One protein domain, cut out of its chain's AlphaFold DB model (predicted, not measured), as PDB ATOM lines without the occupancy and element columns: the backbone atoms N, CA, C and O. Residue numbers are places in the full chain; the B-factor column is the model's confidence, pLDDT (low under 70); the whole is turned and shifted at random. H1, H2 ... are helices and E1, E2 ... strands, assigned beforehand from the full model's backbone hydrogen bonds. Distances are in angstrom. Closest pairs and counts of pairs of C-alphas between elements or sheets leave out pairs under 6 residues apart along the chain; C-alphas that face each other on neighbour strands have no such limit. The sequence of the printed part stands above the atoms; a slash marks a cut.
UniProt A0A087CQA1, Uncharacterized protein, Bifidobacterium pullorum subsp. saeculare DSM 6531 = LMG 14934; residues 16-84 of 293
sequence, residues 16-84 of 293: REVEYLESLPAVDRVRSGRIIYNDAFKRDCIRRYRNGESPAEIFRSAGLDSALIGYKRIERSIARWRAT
ATOM      1  N   ARG A  16       5.681 113.798 -55.844       91.25
ATOM      2  CA  ARG A  16       5.663 112.633 -56.754       91.25
ATOM      3  C   ARG A  16       4.710 111.514 -56.317       91.25
ATOM      4  O   ARG A  16       4.201 110.774 -57.150       91.25
ATOM      5  N   GLU A  17       4.499 111.353 -55.011       91.19
ATOM      6  CA  GLU A  17       3.544 110.377 -54.468       91.19
ATOM      7  C   GLU A  17       2.105 110.882 -54.635       91.19
ATOM      8  O   GLU A  17       1.217 110.079 -54.895       91.19
ATOM      9  N   VAL A  18       1.878 112.199 -54.531       91.88
ATOM     10  CA  VAL A  18       0.594 112.847 -54.838       91.88
ATOM     11  C   VAL A  18       0.256 112.677 -56.317       91.88
ATOM     12  O   VAL A  18      -0.786 112.106 -56.612       91.88
ATOM     13  N   GLU A  19       1.153 113.067 -57.227       93.25
ATOM     14  CA  GLU A  19       0.981 112.910 -58.683       93.25
ATOM     15  C   GLU A  19       0.671 111.453 -59.067       93.25
ATOM     16  O   GLU A  19      -0.279 111.184 -59.802       93.25
ATOM     17  N   TYR A  20       1.426 110.494 -58.514       94.44
ATOM     18  CA  TYR A  20       1.159 109.070 -58.715       94.44
ATOM     19  C   TYR A  20      -0.228 108.662 -58.205       94.44
ATOM     20  O   TYR A  20      -0.994 108.052 -58.946       94.44
ATOM     21  N   LEU A  21      -0.575 109.007 -56.962       93.88
ATOM     22  CA  LEU A  21      -1.877 108.668 -56.390       93.88
ATOM     23  C   LEU A  21      -3.042 109.298 -57.168       93.88
ATOM     24  O   LEU A  21      -4.070 108.648 -57.309       93.88
ATOM     25  N   GLU A  22      -2.896 110.520 -57.682       93.38
ATOM     26  CA  GLU A  22      -3.931 111.220 -58.460       93.38
ATOM     27  C   GLU A  22      -4.087 110.675 -59.889       93.38
ATOM     28  O   GLU A  22      -5.163 110.795 -60.468       93.38
ATOM     29  N   SER A  23      -3.070 109.995 -60.431       95.19
ATOM     30  CA  SER A  23      -3.174 109.269 -61.707       95.19
ATOM     31  C   SER A  23      -3.973 107.956 -61.638       95.19
ATOM     32  O   SER A  23      -4.308 107.384 -62.678       95.19
ATOM     33  N   LEU A  24      -4.276 107.442 -60.438       95.06
ATOM     34  CA  LEU A  24      -4.942 106.149 -60.261       95.06
ATOM     35  C   LEU A  24      -6.476 106.293 -60.312       95.06
ATOM     36  O   LEU A  24      -7.035 107.059 -59.528       95.06
ATOM     37  N   PRO A  25      -7.209 105.466 -61.089       93.00
ATOM     38  CA  PRO A  25      -8.673 105.571 -61.224       93.00
ATOM     39  C   PRO A  25      -9.453 105.274 -59.925       93.00
ATOM     40  O   PRO A  25     -10.651 105.554 -59.815       93.00
ATOM     41  N   ALA A  26      -8.781 104.691 -58.928       93.88
ATOM     42  CA  ALA A  26      -9.320 104.420 -57.599       93.88
ATOM     43  C   ALA A  26      -9.331 105.652 -56.667       93.88
ATOM     44  O   ALA A  26      -9.994 105.637 -55.622       93.88
ATOM     45  N   VAL A  27      -8.617 106.719 -57.029       94.69
ATOM     46  CA  VAL A  27      -8.481 107.961 -56.262       94.69
ATOM     47  C   VAL A  27      -9.268 109.074 -56.958       94.69
ATOM     48  O   VAL A  27      -9.291 109.166 -58.175       94.69
ATOM     49  N   ASP A  28      -9.958 109.894 -56.166       95.50
ATOM     50  CA  ASP A  28     -10.641 111.119 -56.616       95.50
ATOM     51  C   ASP A  28      -9.665 112.306 -56.592       95.50
ATOM     52  O   ASP A  28      -9.594 113.077 -57.540       95.50
ATOM     53  N   ARG A  29      -8.905 112.448 -55.494       92.25
ATOM     54  CA  ARG A  29      -7.854 113.468 -55.283       92.25
ATOM     55  C   ARG A  29      -7.114 113.251 -53.965       92.25
ATOM     56  O   ARG A  29      -7.632 112.590 -53.052       92.25
ATOM     57  N   VAL A  30      -5.952 113.880 -53.795       92.56
ATOM     58  CA  VAL A  30      -5.174 113.825 -52.550       92.56
ATOM     59  C   VAL A  30      -5.055 115.215 -51.917       92.56
ATOM     60  O   VAL A  30      -4.572 116.169 -52.508       92.56
ATOM     61  N   ARG A  31      -5.472 115.350 -50.652       87.25
ATOM     62  CA  ARG A  31      -5.449 116.620 -49.905       87.25
ATOM     63  C   ARG A  31      -4.628 116.503 -48.627       87.25
ATOM     64  O   ARG A  31      -5.090 115.909 -47.652       87.25
ATOM     65  N   SER A  32      -3.452 117.131 -48.595       81.38
ATOM     66  CA  SER A  32      -2.645 117.329 -47.373       81.38
ATOM     67  C   SER A  32      -2.461 116.036 -46.548       81.38
ATOM     68  O   SER A  32      -2.756 115.998 -45.355       81.38
ATOM     69  N   GLY A  33      -2.069 114.936 -47.206       81.50
ATOM     70  CA  GLY A  33      -1.901 113.606 -46.593       81.50
ATOM     71  C   GLY A  33      -3.167 112.730 -46.528       81.50
ATOM     72  O   GLY A  33      -3.075 111.522 -46.287       81.50
ATOM     73  N   ARG A  34      -4.361 113.278 -46.790       88.56
ATOM     74  CA  ARG A  34      -5.623 112.519 -46.890       88.56
ATOM     75  C   ARG A  34      -5.896 112.128 -48.343       88.56
ATOM     76  O   ARG A  34      -5.917 112.989 -49.210       88.56
ATOM     77  N   ILE A  35      -6.157 110.846 -48.587       92.56
ATOM     78  CA  ILE A  35      -6.613 110.348 -49.892       92.56
ATOM     79  C   ILE A  35      -8.142 110.372 -49.886       92.56
ATOM     80  O   ILE A  35      -8.759 109.839 -48.956       92.56
ATOM     81  N   ILE A  36      -8.739 110.992 -50.900       94.00
ATOM     82  CA  ILE A  36     -10.164 110.870 -51.199       94.00
ATOM     83  C   ILE A  36     -10.269 109.820 -52.301       94.00
ATOM     84  O   ILE A  36      -9.677 109.961 -53.362       94.00
ATOM     85  N   TYR A  37     -10.964 108.725 -52.010       95.19
ATOM     86  CA  TYR A  37     -11.119 107.605 -52.937       95.19
ATOM     87  C   TYR A  37     -12.376 107.794 -53.787       95.19
ATOM     88  O   TYR A  37     -13.365 108.350 -53.295       95.19
ATOM     89  N   ASN A  38     -12.356 107.271 -55.009       95.06
ATOM     90  CA  ASN A  38     -13.503 107.232 -55.912       95.06
ATOM     91  C   ASN A  38     -14.621 106.337 -55.331       95.06
ATOM     92  O   ASN A  38     -14.353 105.253 -54.811       95.06
ATOM     93  N   ASP A  39     -15.883 106.772 -55.402       92.44
ATOM     94  CA  ASP A  39     -17.032 106.006 -54.895       92.44
ATOM     95  C   ASP A  39     -17.270 104.689 -55.648       92.44
ATOM     96  O   ASP A  39     -17.756 103.727 -55.050       92.44
ATOM     97  N   ALA A  40     -16.904 104.607 -56.931       91.75
ATOM     98  CA  ALA A  40     -16.949 103.351 -57.683       91.75
ATOM     99  C   ALA A  40     -15.982 102.314 -57.081       91.75
ATOM    100  O   ALA A  40     -16.382 101.190 -56.774       91.75
ATOM    101  N   PHE A  41     -14.739 102.727 -56.805       94.88
ATOM    102  CA  PHE A  41     -13.731 101.873 -56.175       94.88
ATOM    103  C   PHE A  41     -14.128 101.432 -54.760       94.88
ATOM    104  O   PHE A  41     -13.914 100.278 -54.405       94.88
ATOM    105  N   LYS A  42     -14.761 102.300 -53.953       94.06
ATOM    106  CA  LYS A  42     -15.235 101.916 -52.607       94.06
ATOM    107  C   LYS A  42     -16.254 100.777 -52.658       94.06
ATOM    108  O   LYS A  42     -16.146  99.844 -51.865       94.06
ATOM    109  N   ARG A  43     -17.225 100.848 -53.580       92.00
ATOM    110  CA  ARG A  43     -18.236  99.793 -53.768       92.00
ATOM    111  C   ARG A  43     -17.589  98.491 -54.228       92.00
ATOM    112  O   ARG A  43     -17.798  97.461 -53.594       92.00
ATOM    113  N   ASP A  44     -16.743  98.548 -55.257       93.00
ATOM    114  CA  ASP A  44     -16.055  97.357 -55.764       93.00
ATOM    115  C   ASP A  44     -15.143  96.716 -54.702       93.00
ATOM    116  O   ASP A  44     -15.156  95.502 -54.516       93.00
ATOM    117  N   CYS A  45     -14.429  97.532 -53.924       94.56
ATOM    118  CA  CYS A  45     -13.596  97.068 -52.822       94.56
ATOM    119  C   CYS A  45     -14.407  96.336 -51.743       94.56
ATOM    120  O   CYS A  45     -14.003  95.261 -51.301       94.56
ATOM    121  N   ILE A  46     -15.563  96.871 -51.336       93.75
ATOM    122  CA  ILE A  46     -16.422  96.211 -50.343       93.75
ATOM    123  C   ILE A  46     -17.064  94.938 -50.910       93.75
ATOM    124  O   ILE A  46     -17.124  93.934 -50.202       93.75
ATOM    125  N   ARG A  47     -17.462  94.931 -52.187       93.19
ATOM    126  CA  ARG A  47     -17.960  93.739 -52.894       93.19
ATOM    127  C   ARG A  47     -16.923  92.608 -52.898       93.19
ATOM    128  O   ARG A  47     -17.238  91.496 -52.491       93.19
ATOM    129  N   ARG A  48     -15.675  92.893 -53.282       94.00
ATOM    130  CA  ARG A  48     -14.571  91.913 -53.269       94.00
ATOM    131  C   ARG A  48     -14.195  91.450 -51.862       94.00
ATOM    132  O   ARG A  48     -14.005  90.262 -51.633       94.00
ATOM    133  N   TYR A  49     -14.171  92.367 -50.896       94.56
ATOM    134  CA  TYR A  49     -13.905  92.031 -49.497       94.56
ATOM    135  C   TYR A  49     -14.989  91.111 -48.901       94.56
ATOM    136  O   TYR A  49     -14.663  90.183 -48.162       94.56
ATOM    137  N   ARG A  50     -16.269  91.300 -49.266       90.25
ATOM    138  CA  ARG A  50     -17.367  90.370 -48.924       90.25
ATOM    139  C   ARG A  50     -17.167  88.977 -49.541       90.25
ATOM    140  O   ARG A  50     -17.523  87.994 -48.900       90.25
ATOM    141  N   ASN A  51     -16.551  88.883 -50.722       92.25
ATOM    142  CA  ASN A  51     -16.188  87.612 -51.366       92.25
ATOM    143  C   ASN A  51     -14.964  86.918 -50.727       92.25
ATOM    144  O   ASN A  51     -14.616  85.815 -51.140       92.25
ATOM    145  N   GLY A  52     -14.307  87.541 -49.741       94.69
ATOM    146  CA  GLY A  52     -13.149  86.982 -49.037       94.69
ATOM    147  C   GLY A  52     -11.777  87.396 -49.583       94.69
ATOM    148  O   GLY A  52     -10.770  86.958 -49.034       94.69
ATOM    149  N   GLU A  53     -11.703  88.254 -50.609       94.50
ATOM    150  CA  GLU A  53     -10.422  88.814 -51.074       94.50
ATOM    151  C   GLU A  53      -9.764  89.672 -49.981       94.50
ATOM    152  O   GLU A  53     -10.440  90.423 -49.261       94.50
ATOM    153  N   SER A  54      -8.433  89.608 -49.852       94.56
ATOM    154  CA  SER A  54      -7.767  90.345 -48.780       94.56
ATOM    155  C   SER A  54      -7.753  91.862 -49.052       94.56
ATOM    156  O   SER A  54      -7.482  92.305 -50.174       94.56
ATOM    157  N   PRO A  55      -7.958  92.702 -48.018       94.06
ATOM    158  CA  PRO A  55      -7.836  94.157 -48.103       94.06
ATOM    159  C   PRO A  55      -6.599  94.672 -48.844       94.06
ATOM    160  O   PRO A  55      -6.680  95.642 -49.596       94.06
ATOM    161  N   ALA A  56      -5.448  94.037 -48.614       94.50
ATOM    162  CA  ALA A  56      -4.182  94.460 -49.193       94.50
ATOM    163  C   ALA A  56      -4.084  94.108 -50.684       94.50
ATOM    164  O   ALA A  56      -3.529  94.898 -51.441       94.50
ATOM    165  N   GLU A  57      -4.635  92.973 -51.121       95.12
ATOM    166  CA  GLU A  57      -4.647  92.575 -52.535       95.12
ATOM    167  C   GLU A  57      -5.595  93.437 -53.363       95.12
ATOM    168  O   GLU A  57      -5.192  93.925 -54.417       95.12
ATOM    169  N   ILE A  58      -6.800  93.717 -52.854       95.44
ATOM    170  CA  ILE A  58      -7.764  94.602 -53.524       95.44
ATOM    171  C   ILE A  58      -7.127  95.977 -53.777       95.44
ATOM    172  O   ILE A  58      -7.135  96.480 -54.902       95.44
ATOM    173  N   PHE A  59      -6.507  96.567 -52.750       95.56
ATOM    174  CA  PHE A  59      -5.824  97.855 -52.873       95.56
ATOM    175  C   PHE A  59      -4.581  97.773 -53.774       95.56
ATOM    176  O   PHE A  59      -4.378  98.653 -54.609       95.56
ATOM    177  N   ARG A  60      -3.787  96.698 -53.693       95.62
ATOM    178  CA  ARG A  60      -2.633  96.473 -54.581       95.62
ATOM    179  C   ARG A  60      -3.036  96.363 -56.052       95.62
ATOM    180  O   ARG A  60      -2.356  96.943 -56.891       95.62
ATOM    181  N   SER A  61      -4.153  95.699 -56.361       93.94
ATOM    182  CA  SER A  61      -4.684  95.597 -57.731       93.94
ATOM    183  C   SER A  61      -5.062  96.958 -58.332       93.94
ATOM    184  O   SER A  61      -5.037  97.131 -59.546       93.94
ATOM    185  N   ALA A  62      -5.342  97.945 -57.475       93.50
ATOM    186  CA  ALA A  62      -5.641  99.325 -57.840       93.50
ATOM    187  C   ALA A  62      -4.416 100.270 -57.801       93.50
ATOM    188  O   ALA A  62      -4.592 101.485 -57.866       93.50
ATOM    189  N   GLY A  63      -3.189  99.752 -57.643       93.00
ATOM    190  CA  GLY A  63      -1.962 100.559 -57.498       93.00
ATOM    191  C   GLY A  63      -1.757 101.178 -56.104       93.00
ATOM    192  O   GLY A  63      -0.766 101.855 -55.848       93.00
ATOM    193  N   LEU A  64      -2.668 100.921 -55.167       92.12
ATOM    194  CA  LEU A  64      -2.722 101.529 -53.838       92.12
ATOM    195  C   LEU A  64      -2.022 100.651 -52.784       92.12
ATOM    196  O   LEU A  64      -2.604 100.337 -51.746       92.12
ATOM    197  N   ASP A  65      -0.789 100.205 -53.054       91.81
ATOM    198  CA  ASP A  65      -0.141  99.179 -52.226       91.81
ATOM    199  C   ASP A  65       0.040  99.582 -50.746       91.81
ATOM    200  O   ASP A  65       0.262 100.737 -50.366       91.81
ATOM    201  N   SER A  66      -0.018  98.554 -49.900       90.06
ATOM    202  CA  SER A  66       0.167  98.613 -48.453       90.06
ATOM    203  C   SER A  66       1.463  99.291 -47.991       90.06
ATOM    204  O   SER A  66       1.447  99.891 -46.916       90.06
ATOM    205  N   ALA A  67       2.546  99.263 -48.778       88.25
ATOM    206  CA  ALA A  67       3.786  99.973 -48.464       88.25
ATOM    207  C   ALA A  67       3.688 101.495 -48.685       88.25
ATOM    208  O   ALA A  67       4.328 102.254 -47.962       88.25
ATOM    209  N   LEU A  68       2.874 101.948 -49.648       88.12
ATOM    210  CA  LEU A  68       2.688 103.369 -49.974       88.12
ATOM    211  C   LEU A  68       1.673 104.045 -49.037       88.12
ATOM    212  O   LEU A  68       1.876 105.171 -48.588       88.12
ATOM    213  N   ILE A  69       0.562 103.363 -48.743       89.19
ATOM    214  CA  ILE A  69      -0.552 103.937 -47.965       89.19
ATOM    215  C   ILE A  69      -0.521 103.504 -46.495       89.19
ATOM    216  O   ILE A  69      -1.057 104.206 -45.638       89.19
ATOM    217  N   GLY A  70       0.111 102.376 -46.179       89.69
ATOM    218  CA  GLY A  70       0.150 101.798 -44.839       89.69
ATOM    219  C   GLY A  70      -1.065 100.915 -44.536       89.69
ATOM    220  O   GLY A  70      -2.222 101.332 -44.642       89.69
ATOM    221  N   TYR A  71      -0.799  99.698 -44.062       91.25
ATOM    222  CA  TYR A  71      -1.803  98.668 -43.757       91.25
ATOM    223  C   TYR A  71      -2.949  99.177 -42.853       91.25
ATOM    224  O   TYR A  71      -4.128  99.006 -43.163       91.25
ATOM    225  N   LYS A  72      -2.627  99.937 -41.793       92.06
ATOM    226  CA  LYS A  72      -3.621 100.530 -40.873       92.06
ATOM    227  C   LYS A  72      -4.523 101.601 -41.498       92.06
ATOM    228  O   LYS A  72      -5.587 101.895 -40.950       92.06
ATOM    229  N   ARG A  73      -4.138 102.210 -42.625       92.06
ATOM    230  CA  ARG A  73      -5.028 103.111 -43.380       92.06
ATOM    231  C   ARG A  73      -6.003 102.317 -44.246       92.06
ATOM    232  O   ARG A  73      -7.164 102.712 -44.306       92.06
ATOM    233  N   ILE A  74      -5.571 101.192 -44.816       94.12
ATOM    234  CA  ILE A  74      -6.421 100.263 -45.577       94.12
ATOM    235  C   ILE A  74      -7.495  99.648 -44.661       94.12
ATOM    236  O   ILE A  74      -8.684  99.833 -44.925       94.12
ATOM    237  N   GLU A  75      -7.098  99.041 -43.532       94.31
ATOM    238  CA  GLU A  75      -8.025  98.498 -42.514       94.31
ATOM    239  C   GLU A  75      -9.115  99.513 -42.131       94.31
ATOM    240  O   GLU A  75     -10.314  99.231 -42.190       94.31
ATOM    241  N   ARG A  76      -8.695 100.731 -41.759       93.00
ATOM    242  CA  ARG A  76      -9.600 101.785 -41.283       93.00
ATOM    243  C   ARG A  76     -10.520 102.300 -42.389       93.00
ATOM    244  O   ARG A  76     -11.649 102.684 -42.089       93.00
ATOM    245  N   SER A  77     -10.066 102.339 -43.643       93.88
ATOM    246  CA  SER A  77     -10.923 102.683 -44.783       93.88
ATOM    247  C   SER A  77     -12.029 101.646 -44.968       93.88
ATOM    248  O   SER A  77     -13.196 102.029 -44.974       93.88
ATOM    249  N   ILE A  78     -11.692 100.353 -45.010       92.88
ATOM    250  CA  ILE A  78     -12.675  99.272 -45.190       92.88
ATOM    251  C   ILE A  78     -13.662  99.214 -44.022       92.88
ATOM    252  O   ILE A  78     -14.867  99.159 -44.254       92.88
ATOM    253  N   ALA A  79     -13.190  99.313 -42.774       91.50
ATOM    254  CA  ALA A  79     -14.065  99.330 -41.599       91.50
ATOM    255  C   ALA A  79     -15.089 100.482 -41.644       91.50
ATOM    256  O   ALA A  79     -16.253 100.296 -41.295       91.50
ATOM    257  N   ARG A  80     -14.675 101.665 -42.122       92.31
ATOM    258  CA  ARG A  80     -15.574 102.813 -42.327       92.31
ATOM    259  C   ARG A  80     -16.543 102.575 -43.482       92.31
ATOM    260  O   ARG A  80     -17.726 102.841 -43.324       92.31
ATOM    261  N   TRP A  81     -16.060 102.081 -44.620       93.44
ATOM    262  CA  TRP A  81     -16.888 101.868 -45.811       93.44
ATOM    263  C   TRP A  81     -17.922 100.769 -45.617       93.44
ATOM    264  O   TRP A  81     -19.066 100.971 -46.002       93.44
ATOM    265  N   ARG A  82     -17.579  99.674 -44.932       88.75
ATOM    266  CA  ARG A  82     -18.529  98.622 -44.542       88.75
ATOM    267  C   ARG A  82     -19.678  99.156 -43.675       88.75
ATOM    268  O   ARG A  82     -20.773  98.613 -43.724       88.75
ATOM    269  N   ALA A  83     -19.446 100.218 -42.899       80.94
ATOM    270  CA  ALA A  83     -20.477 100.866 -42.089       80.94
ATOM    271  C   ALA A  83     -21.313 101.919 -42.848       80.94
ATOM    272  O   ALA A  83     -22.338 102.352 -42.330       80.94
ATOM    273  N   THR A  84     -20.885 102.364 -44.039       81.75
ATOM    274  CA  THR A  84     -21.584 103.402 -44.832       81.75
ATOM    275  C   THR A  84     -22.187 102.890 -46.138       81.75
ATOM    276  O   THR A  84     -23.166 103.454 -46.612       81.75
TER     277      THR A  84
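This is residues 16 to 84 of the 293 residues of an uncharacterized protein of Bifidobacterium pullorum subsp. saeculare DSM 6531 = LMG 14934 (UniProt A0A087CQA1). Three helices, H2, H3 and H5, pack crosswise on one another in one cluster, and a small two-stranded hairpin, E1 and E2, lies beside it with the helix H1 packed on E1 at the far end. The short helix H4 makes a corner with H3. The printed part has 69 residues, with five named helices and two named strands in the order H1, E1, E2, H2, H3, H4, H5; the sheet E1 - E2 is antiparallel and the class is mostly helix. The whole is compact, with a radius of gyration of the C-alphas of 11.2 A, and its outline is only just elongated, with spans of 33 by 22 by 19 A.

H1 takes residues 16 to 22 and begins at C-alpha 16, (5.663, 112.633, -56.754). E1 is residues 27 to 31, 11.2 A long, and E2 is residues 34 to 37, 9.5 A long. H2, residues 39 to 50, measures 16.7 A and begins at C-alpha 39, (-17.032, 106.006, -54.895). H3 is residues 55 to 61, 10.2 A long, and H4 is residues 66 to 69. H5, the longest helix, runs over residues 71 to 84, 20.4 A, to C-alpha 84 at (-21.584, 103.402, -44.832).

H3 is the hub. It touches H2 at a steep tilt of 55 degrees, opposite ways; the closest C-alphas are those of Cys 45 and Ile 58, 6.4 A apart, and H2 uses residues 45 to 49 alone. H3 touches H5, about perpendicular at 78 degrees, closest at the C-alphas of Pro 55 and Ile 74, 6.8 A. H3 and H4 only just touch, and only at the corner by their link, with 3 pairs of C-alphas within 8 A; the closest are those of Ala 56 and Ser 66, 6.1 A. Residues 42 to 46 of H2 touch residues 78 to 82 of H5, about perpendicular at 83 degrees, closest at the C-alphas of Ile 46 and Arg 82, 6.6 A. H4 and H5 are close but not clearly touching. E1 and H2 are near each other, with 6 pairs of C-alphas within 10 A. The hairpin E1 and E2 is antiparallel, at 163 degrees, with N 28 and O 36 at 2.8 A and N 34 and O 31 at 2.9 A, within hydrogen-bond range. The closest C-alphas of H1 and E1 are those of Glu 22 and Arg 29, 5.5 A. H1 and H5 are apart, for instance. In H1, H2 and H3 every O i to N i+4 pair is within hydrogen-bond range, in H5 9 of 10 are, and H4 is too short for such a pair.

The C-alphas farthest apart are those of Arg 16 and Asn 51, 33.7 A. The printed part has no cut, and its six links between named elements are tight. The mean pLDDT of the printed part is 92.2, and no printed residue is under 70.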